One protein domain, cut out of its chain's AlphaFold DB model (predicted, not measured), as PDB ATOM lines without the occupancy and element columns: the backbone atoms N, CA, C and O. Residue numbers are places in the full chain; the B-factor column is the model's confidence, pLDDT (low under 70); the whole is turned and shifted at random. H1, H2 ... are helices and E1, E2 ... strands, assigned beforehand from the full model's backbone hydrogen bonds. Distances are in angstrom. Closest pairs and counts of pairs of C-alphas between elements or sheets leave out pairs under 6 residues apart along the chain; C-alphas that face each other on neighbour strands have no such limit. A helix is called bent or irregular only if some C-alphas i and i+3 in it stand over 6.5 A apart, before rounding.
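Overview. This is residues 108 to 187 of the 187 residues of an uncharacterized protein of Soboliphyme baturini (UniProt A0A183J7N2). Helix H1 makes one end of the model, and the chain folds back from it to H2, which stands nearly square to it and is nearest the middle. At the other end H3 packs by residues 151 to 158 on the small hairpin E1 E2, with short H4 just before it; residues 122 to 127 and 142 to 147 stick out. The printed part has 80 residues, with named elements in the order H1, H2, H3, H4, E1, E2, mostly helix, and one antiparallel sheet, E1 - E2. It is only just compact, close to loose, with a radius of gyration of the C-alphas of 13.5 A and spans of 41 by 29 by 26 A.

Arrangement. Start at H1, residues 108 to 122; with residues 114 to 117 alone it only just touches H2, residues 133 to 143, with 3 pairs of C-alphas within 8 A. The closest C-alphas are those of Leu 114 and Lys 135, 6.4 A apart, and the lines are about perpendicular at 75 degrees. H3, residues 150 to 161, is close to H2 but not clearly touching, closest at the C-alphas of Phe 137 and Phe 161, 7.4 A. H4, residues 168 to 172, is likewise close to H2 but not clearly touching, closest at the C-alphas of Trp 133 and Tyr 170, 6.4 A. Then look at the hairpin of E1, residues 174 to 177, and E2, residues 182 to 186: N 175 and O 185 are 2.9 A apart, within hydrogen-bond range. The closest C-alphas of H3 and E2 are those of Val 154 and Arg 182, 7.0 A. H1 and H3 are apart. Every O i to N i+4 pair is within range in H1 and H2, but 6 of 8 in H3 and 0 of 1 in H4, where 2 of 2 O i to N i+3 pairs are.

Along the chain. Find C-alpha 108 at (19.187, -40.528, 35.291); from there H1 runs 20.9 A. H2 is 15.2 A long and H3 15.8 A; H3 is irregular, with C-alphas 151 and 154 7.8 A apart. H4 is 8.3 A long, and neither bent nor irregular, but only just: C-alphas 169 and 172 are 6.4 A apart. E1 is 9.8 A long, and E2 runs 11.2 A to C-alpha 186 at (32.978, -51.905, 33.911).

Size, cuts and confidence. The C-alphas farthest apart are those of Pro 125 and Glu 179, 41.8 A. The printed part has no cut, and no link is long. Expect pLDDT under 70 at residues 145 to 152, 178 to 182, 184 to 185 and 187.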
ATOM      1  N   LEU A 108      18.378 -41.636  34.782       89.12
ATOM      2  CA  LEU A 108      19.187 -40.528  35.291       89.12
ATOM      3  C   LEU A 108      20.676 -40.886  35.280       89.12
ATOM      4  O   LEU A 108      21.494 -40.127  34.753       89.12
ATOM      5  N   THR A 109      21.020 -42.067  35.787       87.06
ATOM      6  CA  THR A 109      22.389 -42.596  35.777       87.06
ATOM      7  C   THR A 109      22.912 -42.765  34.349       87.06
ATOM      8  O   THR A 109      23.977 -42.242  34.009       87.06
ATOM      9  N   LYS A 110      22.127 -43.387  33.458       87.12
ATOM     10  CA  LYS A 110      22.468 -43.528  32.034       87.12
ATOM     11  C   LYS A 110      22.679 -42.168  31.363       87.12
ATOM     12  O   LYS A 110      23.669 -41.981  30.655       87.12
ATOM     13  N   ALA A 111      21.782 -41.204  31.586       90.44
ATOM     14  CA  ALA A 111      21.912 -39.864  31.017       90.44
ATOM     15  C   ALA A 111      23.170 -39.136  31.515       90.44
ATOM     16  O   ALA A 111      23.822 -38.455  30.723       90.44
ATOM     17  N   SER A 112      23.533 -39.325  32.785       90.38
ATOM     18  CA  SER A 112      24.721 -38.723  33.406       90.38
ATOM     19  C   SER A 112      26.028 -39.290  32.840       90.38
ATOM     20  O   SER A 112      26.951 -38.543  32.525       90.38
ATOM     21  N   ILE A 113      26.110 -40.606  32.628       89.69
ATOM     22  CA  ILE A 113      27.294 -41.232  32.010       89.69
ATOM     23  C   ILE A 113      27.438 -40.786  30.547       89.69
ATOM     24  O   ILE A 113      28.536 -40.473  30.074       89.69
ATOM     25  N   LEU A 114      26.322 -40.708  29.816       90.81
ATOM     26  CA  LEU A 114      26.327 -40.245  28.429       90.81
ATOM     27  C   LEU A 114      26.674 -38.755  28.311       90.81
ATOM     28  O   LEU A 114      27.347 -38.375  27.352       90.81
ATOM     29  N   SER A 115      26.247 -37.907  29.251       92.38
ATOM     30  CA  SER A 115      26.626 -36.489  29.259       92.38
ATOM     31  C   SER A 115      28.112 -36.306  29.568       92.38
ATOM     32  O   SER A 115      28.771 -35.552  28.856       92.38
ATOM     33  N   LEU A 116      28.661 -37.064  30.522       90.31
ATOM     34  CA  LEU A 116      30.098 -37.085  30.812       90.31
ATOM     35  C   LEU A 116      30.917 -37.507  29.586       90.31
ATOM     36  O   LEU A 116      31.908 -36.867  29.246       90.31
ATOM     37  N   THR A 117      30.463 -38.535  28.868       90.12
ATOM     38  CA  THR A 117      31.115 -38.998  27.631       90.12
ATOM     39  C   THR A 117      31.126 -37.906  26.557       90.12
ATOM     40  O   THR A 117      32.136 -37.710  25.887       90.12
ATOM     41  N   ARG A 118      30.022 -37.164  26.397       90.75
ATOM     42  CA  ARG A 118      29.936 -36.049  25.435       90.75
ATOM     43  C   ARG A 118      30.829 -34.878  25.831       90.75
ATOM     44  O   ARG A 118      31.503 -34.333  24.967       90.75
ATOM     45  N   TRP A 119      30.857 -34.535  27.116       91.06
ATOM     46  CA  TRP A 119      31.735 -33.498  27.657       91.06
ATOM     47  C   TRP A 119      33.210 -33.822  27.380       91.06
ATOM     48  O   TRP A 119      33.938 -32.985  26.852       91.06
ATOM     49  N   LEU A 120      33.633 -35.070  27.621       90.25
ATOM     50  CA  LEU A 120      34.993 -35.529  27.306       90.25
ATOM     51  C   LEU A 120      35.331 -35.420  25.813       90.25
ATOM     52  O   LEU A 120      36.470 -35.133  25.467       90.25
ATOM     53  N   GLU A 121      34.368 -35.666  24.925       88.50
ATOM     54  CA  GLU A 121      34.589 -35.576  23.477       88.50
ATOM     55  C   GLU A 121      34.632 -34.137  22.949       88.50
ATOM     56  O   GLU A 121      35.302 -33.889  21.949       88.50
ATOM     57  N   GLN A 122      33.891 -33.212  23.564       88.50
ATOM     58  CA  GLN A 122      33.672 -31.865  23.022       88.50
ATOM     59  C   GLN A 122      34.522 -30.797  23.707       88.50
ATOM     60  O   GLN A 122      35.105 -29.953  23.028       88.50
ATOM     61  N   ASP A 123      34.606 -30.839  25.035       88.50
ATOM     62  CA  ASP A 123      35.142 -29.732  25.831       88.50
ATOM     63  C   ASP A 123      36.601 -29.952  26.246       88.50
ATOM     64  O   ASP A 123      37.276 -29.022  26.695       88.50
ATOM     65  N   VAL A 124      37.117 -31.175  26.088       87.31
ATOM     66  CA  VAL A 124      38.447 -31.552  26.567       87.31
ATOM     67  C   VAL A 124      39.458 -31.625  25.410       87.31
ATOM     68  O   VAL A 124      39.462 -32.589  24.646       87.31
ATOM     69  N   PRO A 125      40.393 -30.660  25.287       82.75
ATOM     70  CA  PRO A 125      41.224 -30.507  24.084       82.75
ATOM     71  C   PRO A 125      42.271 -31.615  23.885       82.75
ATOM     72  O   PRO A 125      42.783 -31.800  22.782       82.75
ATOM     73  N   TYR A 126      42.619 -32.351  24.943       81.00
ATOM     74  CA  TYR A 126      43.591 -33.448  24.893       81.00
ATOM     75  C   TYR A 126      42.955 -34.813  24.587       81.00
ATOM     76  O   TYR A 126      43.674 -35.783  24.332       81.00
ATOM     77  N   VAL A 127      41.624 -34.901  24.558       84.00
ATOM     78  CA  VAL A 127      40.900 -36.136  24.252       84.00
ATOM     79  C   VAL A 127      40.632 -36.199  22.749       84.00
ATOM     80  O   VAL A 127      39.917 -35.382  22.186       84.00
ATOM     81  N   LYS A 128      41.224 -37.186  22.065       81.69
ATOM     82  CA  LYS A 128      41.030 -37.381  20.611       81.69
ATOM     83  C   LYS A 128      39.861 -38.295  20.272       81.69
ATOM     84  O   LYS A 128      39.291 -38.194  19.190       81.69
ATOM     85  N   ARG A 129      39.582 -39.257  21.147       85.06
ATOM     86  CA  ARG A 129      38.550 -40.269  20.952       85.06
ATOM     87  C   ARG A 129      38.132 -40.800  22.309       85.06
ATOM     88  O   ARG A 129      38.996 -41.192  23.090       85.06
ATOM     89  N   VAL A 130      36.828 -40.869  22.535       86.81
ATOM     90  CA  VAL A 130      36.250 -41.594  23.664       86.81
ATOM     91  C   VAL A 130      35.624 -42.875  23.132       86.81
ATOM     92  O   VAL A 130      35.012 -42.899  22.063       86.81
ATOM     93  N   ILE A 131      35.851 -43.966  23.850       86.81
ATOM     94  CA  ILE A 131      35.300 -45.280  23.545       86.81
ATOM     95  C   ILE A 131      34.465 -45.656  24.765       86.81
ATOM     96  O   ILE A 131      34.975 -45.664  25.878       86.81
ATOM     97  N   CYS A 132      33.169 -45.883  24.567       88.44
ATOM     98  CA  CYS A 132      32.237 -46.170  25.650       88.44
ATOM     99  C   CYS A 132      31.198 -47.177  25.163       88.44
ATOM    100  O   CYS A 132      30.410 -46.882  24.256       88.44
ATOM    101  N   TRP A 133      31.171 -48.351  25.795       88.31
ATOM    102  CA  TRP A 133      30.240 -49.420  25.443       88.31
ATOM    103  C   TRP A 133      28.779 -48.976  25.592       88.31
ATOM    104  O   TRP A 133      27.953 -49.315  24.751       88.31
ATOM    105  N   LEU A 134      28.459 -48.166  26.610       88.25
ATOM    106  CA  LEU A 134      27.091 -47.724  26.894       88.25
ATOM    107  C   LEU A 134      26.567 -46.764  25.819       88.25
ATOM    108  O   LEU A 134      25.403 -46.841  25.429       88.25
ATOM    109  N   LYS A 135      27.430 -45.880  25.303       89.00
ATOM    110  CA  LYS A 135      27.110 -44.977  24.183       89.00
ATOM    111  C   LYS A 135      26.844 -45.761  22.897       89.00
ATOM    112  O   LYS A 135      25.888 -45.465  22.170       89.00
ATOM    113  N   ASP A 136      27.672 -46.764  22.626       88.00
ATOM    114  CA  ASP A 136      27.516 -47.625  21.456       88.00
ATOM    115  C   ASP A 136      26.286 -48.532  21.577       88.00
ATOM    116  O   ASP A 136      25.569 -48.725  20.594       88.00
ATOM    117  N   PHE A 137      25.997 -49.023  22.782       86.25
ATOM    118  CA  PHE A 137      24.803 -49.801  23.084       86.25
ATOM    119  C   PHE A 137      23.525 -48.964  22.952       86.25
ATOM    120  O   PHE A 137      22.574 -49.419  22.332       86.25
ATOM    121  N   ASP A 138      23.506 -47.719  23.441       85.75
ATOM    122  CA  ASP A 138      22.365 -46.802  23.267       85.75
ATOM    123  C   ASP A 138      22.087 -46.503  21.786       85.75
ATOM    124  O   ASP A 138      20.937 -46.420  21.355       85.75
ATOM    125  N   SER A 139      23.146 -46.389  20.984       85.00
ATOM    126  CA  SER A 139      23.027 -46.222  19.533       85.00
ATOM    127  C   SER A 139      22.538 -47.500  18.845       85.00
ATOM    128  O   SER A 139      21.796 -47.429  17.867       85.00
ATOM    129  N   PHE A 140      22.946 -48.671  19.337       83.38
ATOM    130  CA  PHE A 140      22.465 -49.967  18.858       83.38
ATOM    131  C   PHE A 140      20.979 -50.171  19.182       83.38
ATOM    132  O   PHE A 140      20.217 -50.542  18.294       83.38
ATOM    133  N   ASP A 141      20.565 -49.866  20.411       81.06
ATOM    134  CA  ASP A 141      19.186 -49.995  20.888       81.06
ATOM    135  C   ASP A 141      18.228 -49.113  20.072       81.06
ATOM    136  O   ASP A 141      17.240 -49.600  19.531       81.06
ATOM    137  N   LYS A 142      18.589 -47.843  19.835       81.12
ATOM    138  CA  LYS A 142      17.802 -46.914  18.995       81.12
ATOM    139  C   LYS A 142      17.645 -47.354  17.540       81.12
ATOM    140  O   LYS A 142      16.657 -47.002  16.903       81.12
ATOM    141  N   ASN A 143      18.629 -48.072  17.005       78.69
ATOM    142  CA  ASN A 143      18.613 -48.572  15.630       78.69
ATOM    143  C   ASN A 143      18.000 -49.978  15.519       78.69
ATOM    144  O   ASN A 143      17.800 -50.480  14.413       78.69
ATOM    145  N   SER A 144      17.728 -50.630  16.648       70.94
ATOM    146  CA  SER A 144      17.102 -51.943  16.715       70.94
ATOM    147  C   SER A 144      15.580 -51.790  16.705       70.94
ATOM    148  O   SER A 144      15.015 -50.958  17.404       70.94
ATOM    149  N   PHE A 145      14.884 -52.637  15.944       59.66
ATOM    150  CA  PHE A 145      13.412 -52.663  15.890       59.66
ATOM    151  C   PHE A 145      12.747 -53.197  17.176       59.66
ATOM    152  O   PHE A 145      11.524 -53.304  17.237       59.66
ATOM    153  N   TYR A 146      13.531 -53.565  18.191       59.25
ATOM    154  CA  TYR A 146      13.055 -54.178  19.430       59.25
ATOM    155  C   TYR A 146      13.356 -53.278  20.625       59.25
ATOM    156  O   TYR A 146      14.520 -52.991  20.882       59.25
ATOM    157  N   THR A 147      12.328 -52.915  21.392       57.91
ATOM    158  CA  THR A 147      12.484 -52.245  22.688       57.91
ATOM    159  C   THR A 147      13.051 -53.236  23.704       57.91
ATOM    160  O   THR A 147      12.380 -54.207  24.059       57.91
ATOM    161  N   VAL A 148      14.277 -53.015  24.180       62.50
ATOM    162  CA  VAL A 148      14.876 -53.839  25.242       62.50
ATOM    163  C   VAL A 148      14.084 -53.644  26.542       62.50
ATOM    164  O   VAL A 148      13.997 -52.541  27.078       62.50
ATOM    165  N   GLN A 149      13.473 -54.714  27.053       59.97
ATOM    166  CA  GLN A 149      12.787 -54.713  28.351       59.97
ATOM    167  C   GLN A 149      13.790 -54.799  29.512       59.97
ATOM    168  O   GLN A 149      14.832 -55.444  29.376       59.97
ATOM    169  N   ARG A 150      13.438 -54.186  30.659       55.59
ATOM    170  CA  ARG A 150      14.231 -54.085  31.908       55.59
ATOM    171  C   ARG A 150      15.018 -55.344  32.256       55.59
ATOM    172  O   ARG A 150      16.223 -55.275  32.464       55.59
ATOM    173  N   ASP A 151      14.346 -56.489  32.239       59.22
ATOM    174  CA  ASP A 151      14.910 -57.754  32.717       59.22
ATOM    175  C   ASP A 151      15.807 -58.450  31.680       59.22
ATOM    176  O   ASP A 151      16.364 -59.511  31.942       59.22
ATOM    177  N   SER A 152      15.975 -57.859  30.494       68.00
ATOM    178  CA  SER A 152      16.690 -58.465  29.367       68.00
ATOM    179  C   SER A 152      17.975 -57.741  28.974       68.00
ATOM    180  O   SER A 152      18.591 -58.137  27.985       68.00
ATOM    181  N   LEU A 153      18.402 -56.698  29.699       72.69
ATOM    182  CA  LEU A 153      19.575 -55.896  29.320       72.69
ATOM    183  C   LEU A 153      20.839 -56.758  29.236       72.69
ATOM    184  O   LEU A 153      21.498 -56.779  28.198       72.69
ATOM    185  N   VAL A 154      21.141 -57.524  30.284       75.81
ATOM    186  CA  VAL A 154      22.321 -58.400  30.315       75.81
ATOM    187  C   VAL A 154      22.206 -59.510  29.277       75.81
ATOM    188  O   VAL A 154      23.153 -59.765  28.536       75.81
ATOM    189  N   THR A 155      21.028 -60.122  29.152       74.31
ATOM    190  CA  THR A 155      20.763 -61.154  28.143       74.31
ATOM    191  C   THR A 155      20.954 -60.612  26.727       74.31
ATOM    192  O   THR A 155      21.516 -61.293  25.873       74.31
ATOM    193  N   THR A 156      20.543 -59.373  26.462       76.50
ATOM    194  CA  THR A 156      20.695 -58.709  25.161       76.50
ATOM    195  C   THR A 156      22.149 -58.321  24.900       76.50
ATOM    196  O   THR A 156      22.636 -58.510  23.782       76.50
ATOM    197  N   LEU A 157      22.869 -57.850  25.924       79.31
ATOM    198  CA  LEU A 157      24.307 -57.595  25.837       79.31
ATOM    199  C   LEU A 157      25.069 -58.877  25.477       79.31
ATOM    200  O   LEU A 157      25.781 -58.911  24.472       79.31
ATOM    201  N   ALA A 158      24.849 -59.948  26.241       75.56
ATOM    202  CA  ALA A 158      25.533 -61.226  26.076       75.56
ATOM    203  C   ALA A 158      25.184 -61.935  24.756       75.56
ATOM    204  O   ALA A 158      26.071 -62.440  24.072       75.56
ATOM    205  N   SER A 159      23.904 -61.970  24.374       75.00
ATOM    206  CA  SER A 159      23.444 -62.755  23.217       75.00
ATOM    207  C   SER A 159      23.451 -62.004  21.887       75.00
ATOM    208  O   SER A 159      23.502 -62.642  20.835       75.00
ATOM    209  N   ARG A 160      23.373 -60.668  21.886       76.44
ATOM    210  CA  ARG A 160      23.254 -59.882  20.645       76.44
ATOM    211  C   ARG A 160      24.374 -58.873  20.486       76.44
ATOM    212  O   ARG A 160      25.005 -58.866  19.436       76.44
ATOM    213  N   PHE A 161      24.636 -58.055  21.504       80.69
ATOM    214  CA  PHE A 161      25.615 -56.974  21.390       80.69
ATOM    215  C   PHE A 161      27.038 -57.519  21.211       80.69
ATOM    216  O   PHE A 161      27.666 -57.241  20.194       80.69
ATOM    217  N   PHE A 162      27.516 -58.385  22.112       81.88
ATOM    218  CA  PHE A 162      28.874 -58.946  22.010       81.88
ATOM    219  C   PHE A 162      29.064 -59.926  20.846       81.88
ATOM    220  O   PHE A 162      30.189 -60.135  20.392       81.88
ATOM    221  N   ASN A 163      27.978 -60.503  20.322       82.38
ATOM    222  CA  ASN A 163      28.037 -61.413  19.176       82.38
ATOM    223  C   ASN A 163      28.300 -60.694  17.844       82.38
ATOM    224  O   ASN A 163      28.703 -61.330  16.869       82.38
ATOM    225  N   GLN A 164      28.123 -59.373  17.779       82.56
ATOM    226  CA  GLN A 164      28.484 -58.599  16.596       82.56
ATOM    227  C   GLN A 164      29.993 -58.337  16.558       82.56
ATOM    228  O   GLN A 164      30.575 -57.860  17.532       82.56
ATOM    229  N   SER A 165      30.633 -58.566  15.402       79.06
ATOM    230  CA  SER A 165      32.092 -58.393  15.258       79.06
ATOM    231  C   SER A 165      32.575 -56.986  15.627       79.06
ATOM    232  O   SER A 165      33.697 -56.831  16.097       79.06
ATOM    233  N   LYS A 166      31.711 -55.976  15.462       82.38
ATOM    234  CA  LYS A 166      31.985 -54.571  15.779       82.38
ATOM    235  C   LYS A 166      32.080 -54.278  17.281       82.38
ATOM    236  O   LYS A 166      32.763 -53.329  17.640       82.38
ATOM    237  N   TYR A 167      31.389 -55.036  18.133       83.31
ATOM    238  CA  TYR A 167      31.254 -54.748  19.571       83.31
ATOM    239  C   TYR A 167      31.870 -55.828  20.465       83.31
ATOM    240  O   TYR A 167      31.867 -55.702  21.687       83.31
ATOM    241  N   LYS A 168      32.425 -56.884  19.863       83.50
ATOM    242  CA  LYS A 168      33.030 -58.017  20.566       83.50
ATOM    243  C   LYS A 168      34.172 -57.613  21.505       83.50
ATOM    244  O   LYS A 168      34.384 -58.275  22.515       83.50
ATOM    245  N   HIS A 169      34.901 -56.537  21.203       83.19
ATOM    246  CA  HIS A 169      35.999 -56.063  22.052       83.19
ATOM    247  C   HIS A 169      35.527 -55.624  23.446       83.19
ATOM    248  O   HIS A 169      36.256 -55.845  24.403       83.19
ATOM    249  N   TYR A 170      34.286 -55.140  23.586       84.88
ATOM    250  CA  TYR A 170      33.714 -54.736  24.878       84.88
ATOM    251  C   TYR A 170      33.432 -55.897  25.834       84.88
ATOM    252  O   TYR A 170      33.176 -55.675  27.014       84.88
ATOM    253  N   GLN A 171      33.476 -57.144  25.360       80.62
ATOM    254  CA  GLN A 171      33.241 -58.310  26.209       80.62
ATOM    255  C   GLN A 171      34.289 -58.431  27.330       80.62
ATOM    256  O   GLN A 171      33.996 -58.984  28.384       80.62
ATOM    257  N   GLN A 172      35.505 -57.925  27.106       79.00
ATOM    258  CA  GLN A 172      36.577 -57.941  28.106       79.00
ATOM    259  C   GLN A 172      36.430 -56.826  29.151       79.00
ATOM    260  O   GLN A 172      37.023 -56.921  30.223       79.00
ATOM    261  N   ASP A 173      35.624 -55.806  28.850       74.94
ATOM    262  CA  ASP A 173      35.492 -54.600  29.667       74.94
ATOM    263  C   ASP A 173      34.326 -54.694  30.661       74.94
ATOM    264  O   ASP A 173      34.223 -53.869  31.565       74.94
ATOM    265  N   ILE A 174      33.436 -55.685  30.523       80.88
ATOM    266  CA  ILE A 174      32.218 -55.809  31.334       80.88
ATOM    267  C   ILE A 174      32.213 -57.148  32.070       80.88
ATOM    268  O   ILE A 174      32.146 -58.212  31.454       80.88
ATOM    269  N   LEU A 175      32.215 -57.091  33.402       76.75
ATOM    270  CA  LEU A 175      31.988 -58.256  34.249       76.75
ATOM    271  C   LEU A 175      30.501 -58.365  34.578       76.75
ATOM    272  O   LEU A 175      29.921 -57.509  35.249       76.75
ATOM    273  N   ILE A 176      29.891 -59.434  34.078       75.12
ATOM    274  CA  ILE A 176      28.470 -59.732  34.230       75.12
ATOM    275  C   ILE A 176      28.300 -60.831  35.278       75.12
ATOM    276  O   ILE A 176      28.957 -61.865  35.183       75.12
ATOM    277  N   ASP A 177      27.371 -60.633  36.214       72.88
ATOM    278  CA  ASP A 177      26.830 -61.713  37.036       72.88
ATOM    279  C   ASP A 177      25.590 -62.314  36.344       72.88
ATOM    280  O   ASP A 177      24.543 -61.651  36.271       72.88
ATOM    281  N   PRO A 178      25.684 -63.541  35.797       63.09
ATOM    282  CA  PRO A 178      24.577 -64.179  35.096       63.09
ATOM    283  C   PRO A 178      23.427 -64.589  36.025       63.09
ATOM    284  O   PRO A 178      22.305 -64.722  35.541       63.09
ATOM    285  N   GLU A 179      23.662 -64.773  37.329       63.88
ATOM    286  CA  GLU A 179      22.611 -65.204  38.262       63.88
ATOM    287  C   GLU A 179      21.759 -64.030  38.752       63.88
ATOM    288  O   GLU A 179      20.550 -64.168  38.942       63.88
ATOM    289  N   GLN A 180      22.373 -62.857  38.915       60.59
ATOM    290  CA  GLN A 180      21.698 -61.666  39.436       60.59
ATOM    291  C   GLN A 180      21.260 -60.674  38.354       60.59
ATOM    292  O   GLN A 180      20.650 -59.657  38.687       60.59
ATOM    293  N   ASN A 181      21.546 -60.950  37.074       68.00
ATOM    294  CA  ASN A 181      21.229 -60.065  35.947       68.00
ATOM    295  C   ASN A 181      21.803 -58.646  36.148       68.00
ATOM    296  O   ASN A 181      21.160 -57.642  35.839       68.00
ATOM    297  N   ARG A 182      23.014 -58.562  36.716       69.19
ATOM    298  CA  ARG A 182      23.669 -57.308  37.114       69.19
ATOM    299  C   ARG A 182      25.063 -57.200  36.519       69.19
ATOM    300  O   ARG A 182      25.760 -58.193  36.322       69.19
ATOM    301  N   ILE A 183      25.468 -55.963  36.253       74.56
ATOM    302  CA  ILE A 183      26.836 -55.633  35.861       74.56
ATOM    303  C   ILE A 183      27.604 -55.337  37.148       74.56
ATOM    304  O   ILE A 183      27.241 -54.427  37.892       74.56
ATOM    305  N   LEU A 184      28.625 -56.143  37.431       68.62
ATOM    306  CA  LEU A 184      29.425 -56.025  38.649       68.62
ATOM    307  C   LEU A 184      30.495 -54.944  38.510       68.62
ATOM    308  O   LEU A 184      30.763 -54.221  39.462       68.62
ATOM    309  N   GLN A 185      31.103 -54.848  37.328       68.88
ATOM    310  CA  GLN A 185      32.198 -53.922  37.067       68.88
ATOM    311  C   GLN A 185      32.285 -53.594  35.576       68.88
ATOM    312  O   GLN A 185      32.063 -54.463  34.726       68.88
ATOM    313  N   THR A 186      32.654 -52.351  35.271       75.62
ATOM    314  CA  THR A 186      32.978 -51.905  33.911       75.62
ATOM    315  C   THR A 186      34.322 -51.200  33.880       75.62
ATOM    316  O   THR A 186      34.533 -50.289  34.686       75.62
ATOM    317  N   ARG A 187      35.182 -51.609  32.948       63.16
ATOM    318  CA  ARG A 187      36.488 -51.018  32.662       63.16
ATOM    319  C   ARG A 187      36.405 -49.901  31.618       63.16
ATOM    320  O   ARG A 187      35.521 -49.985  30.736       63.16
TER     321      ARG A 187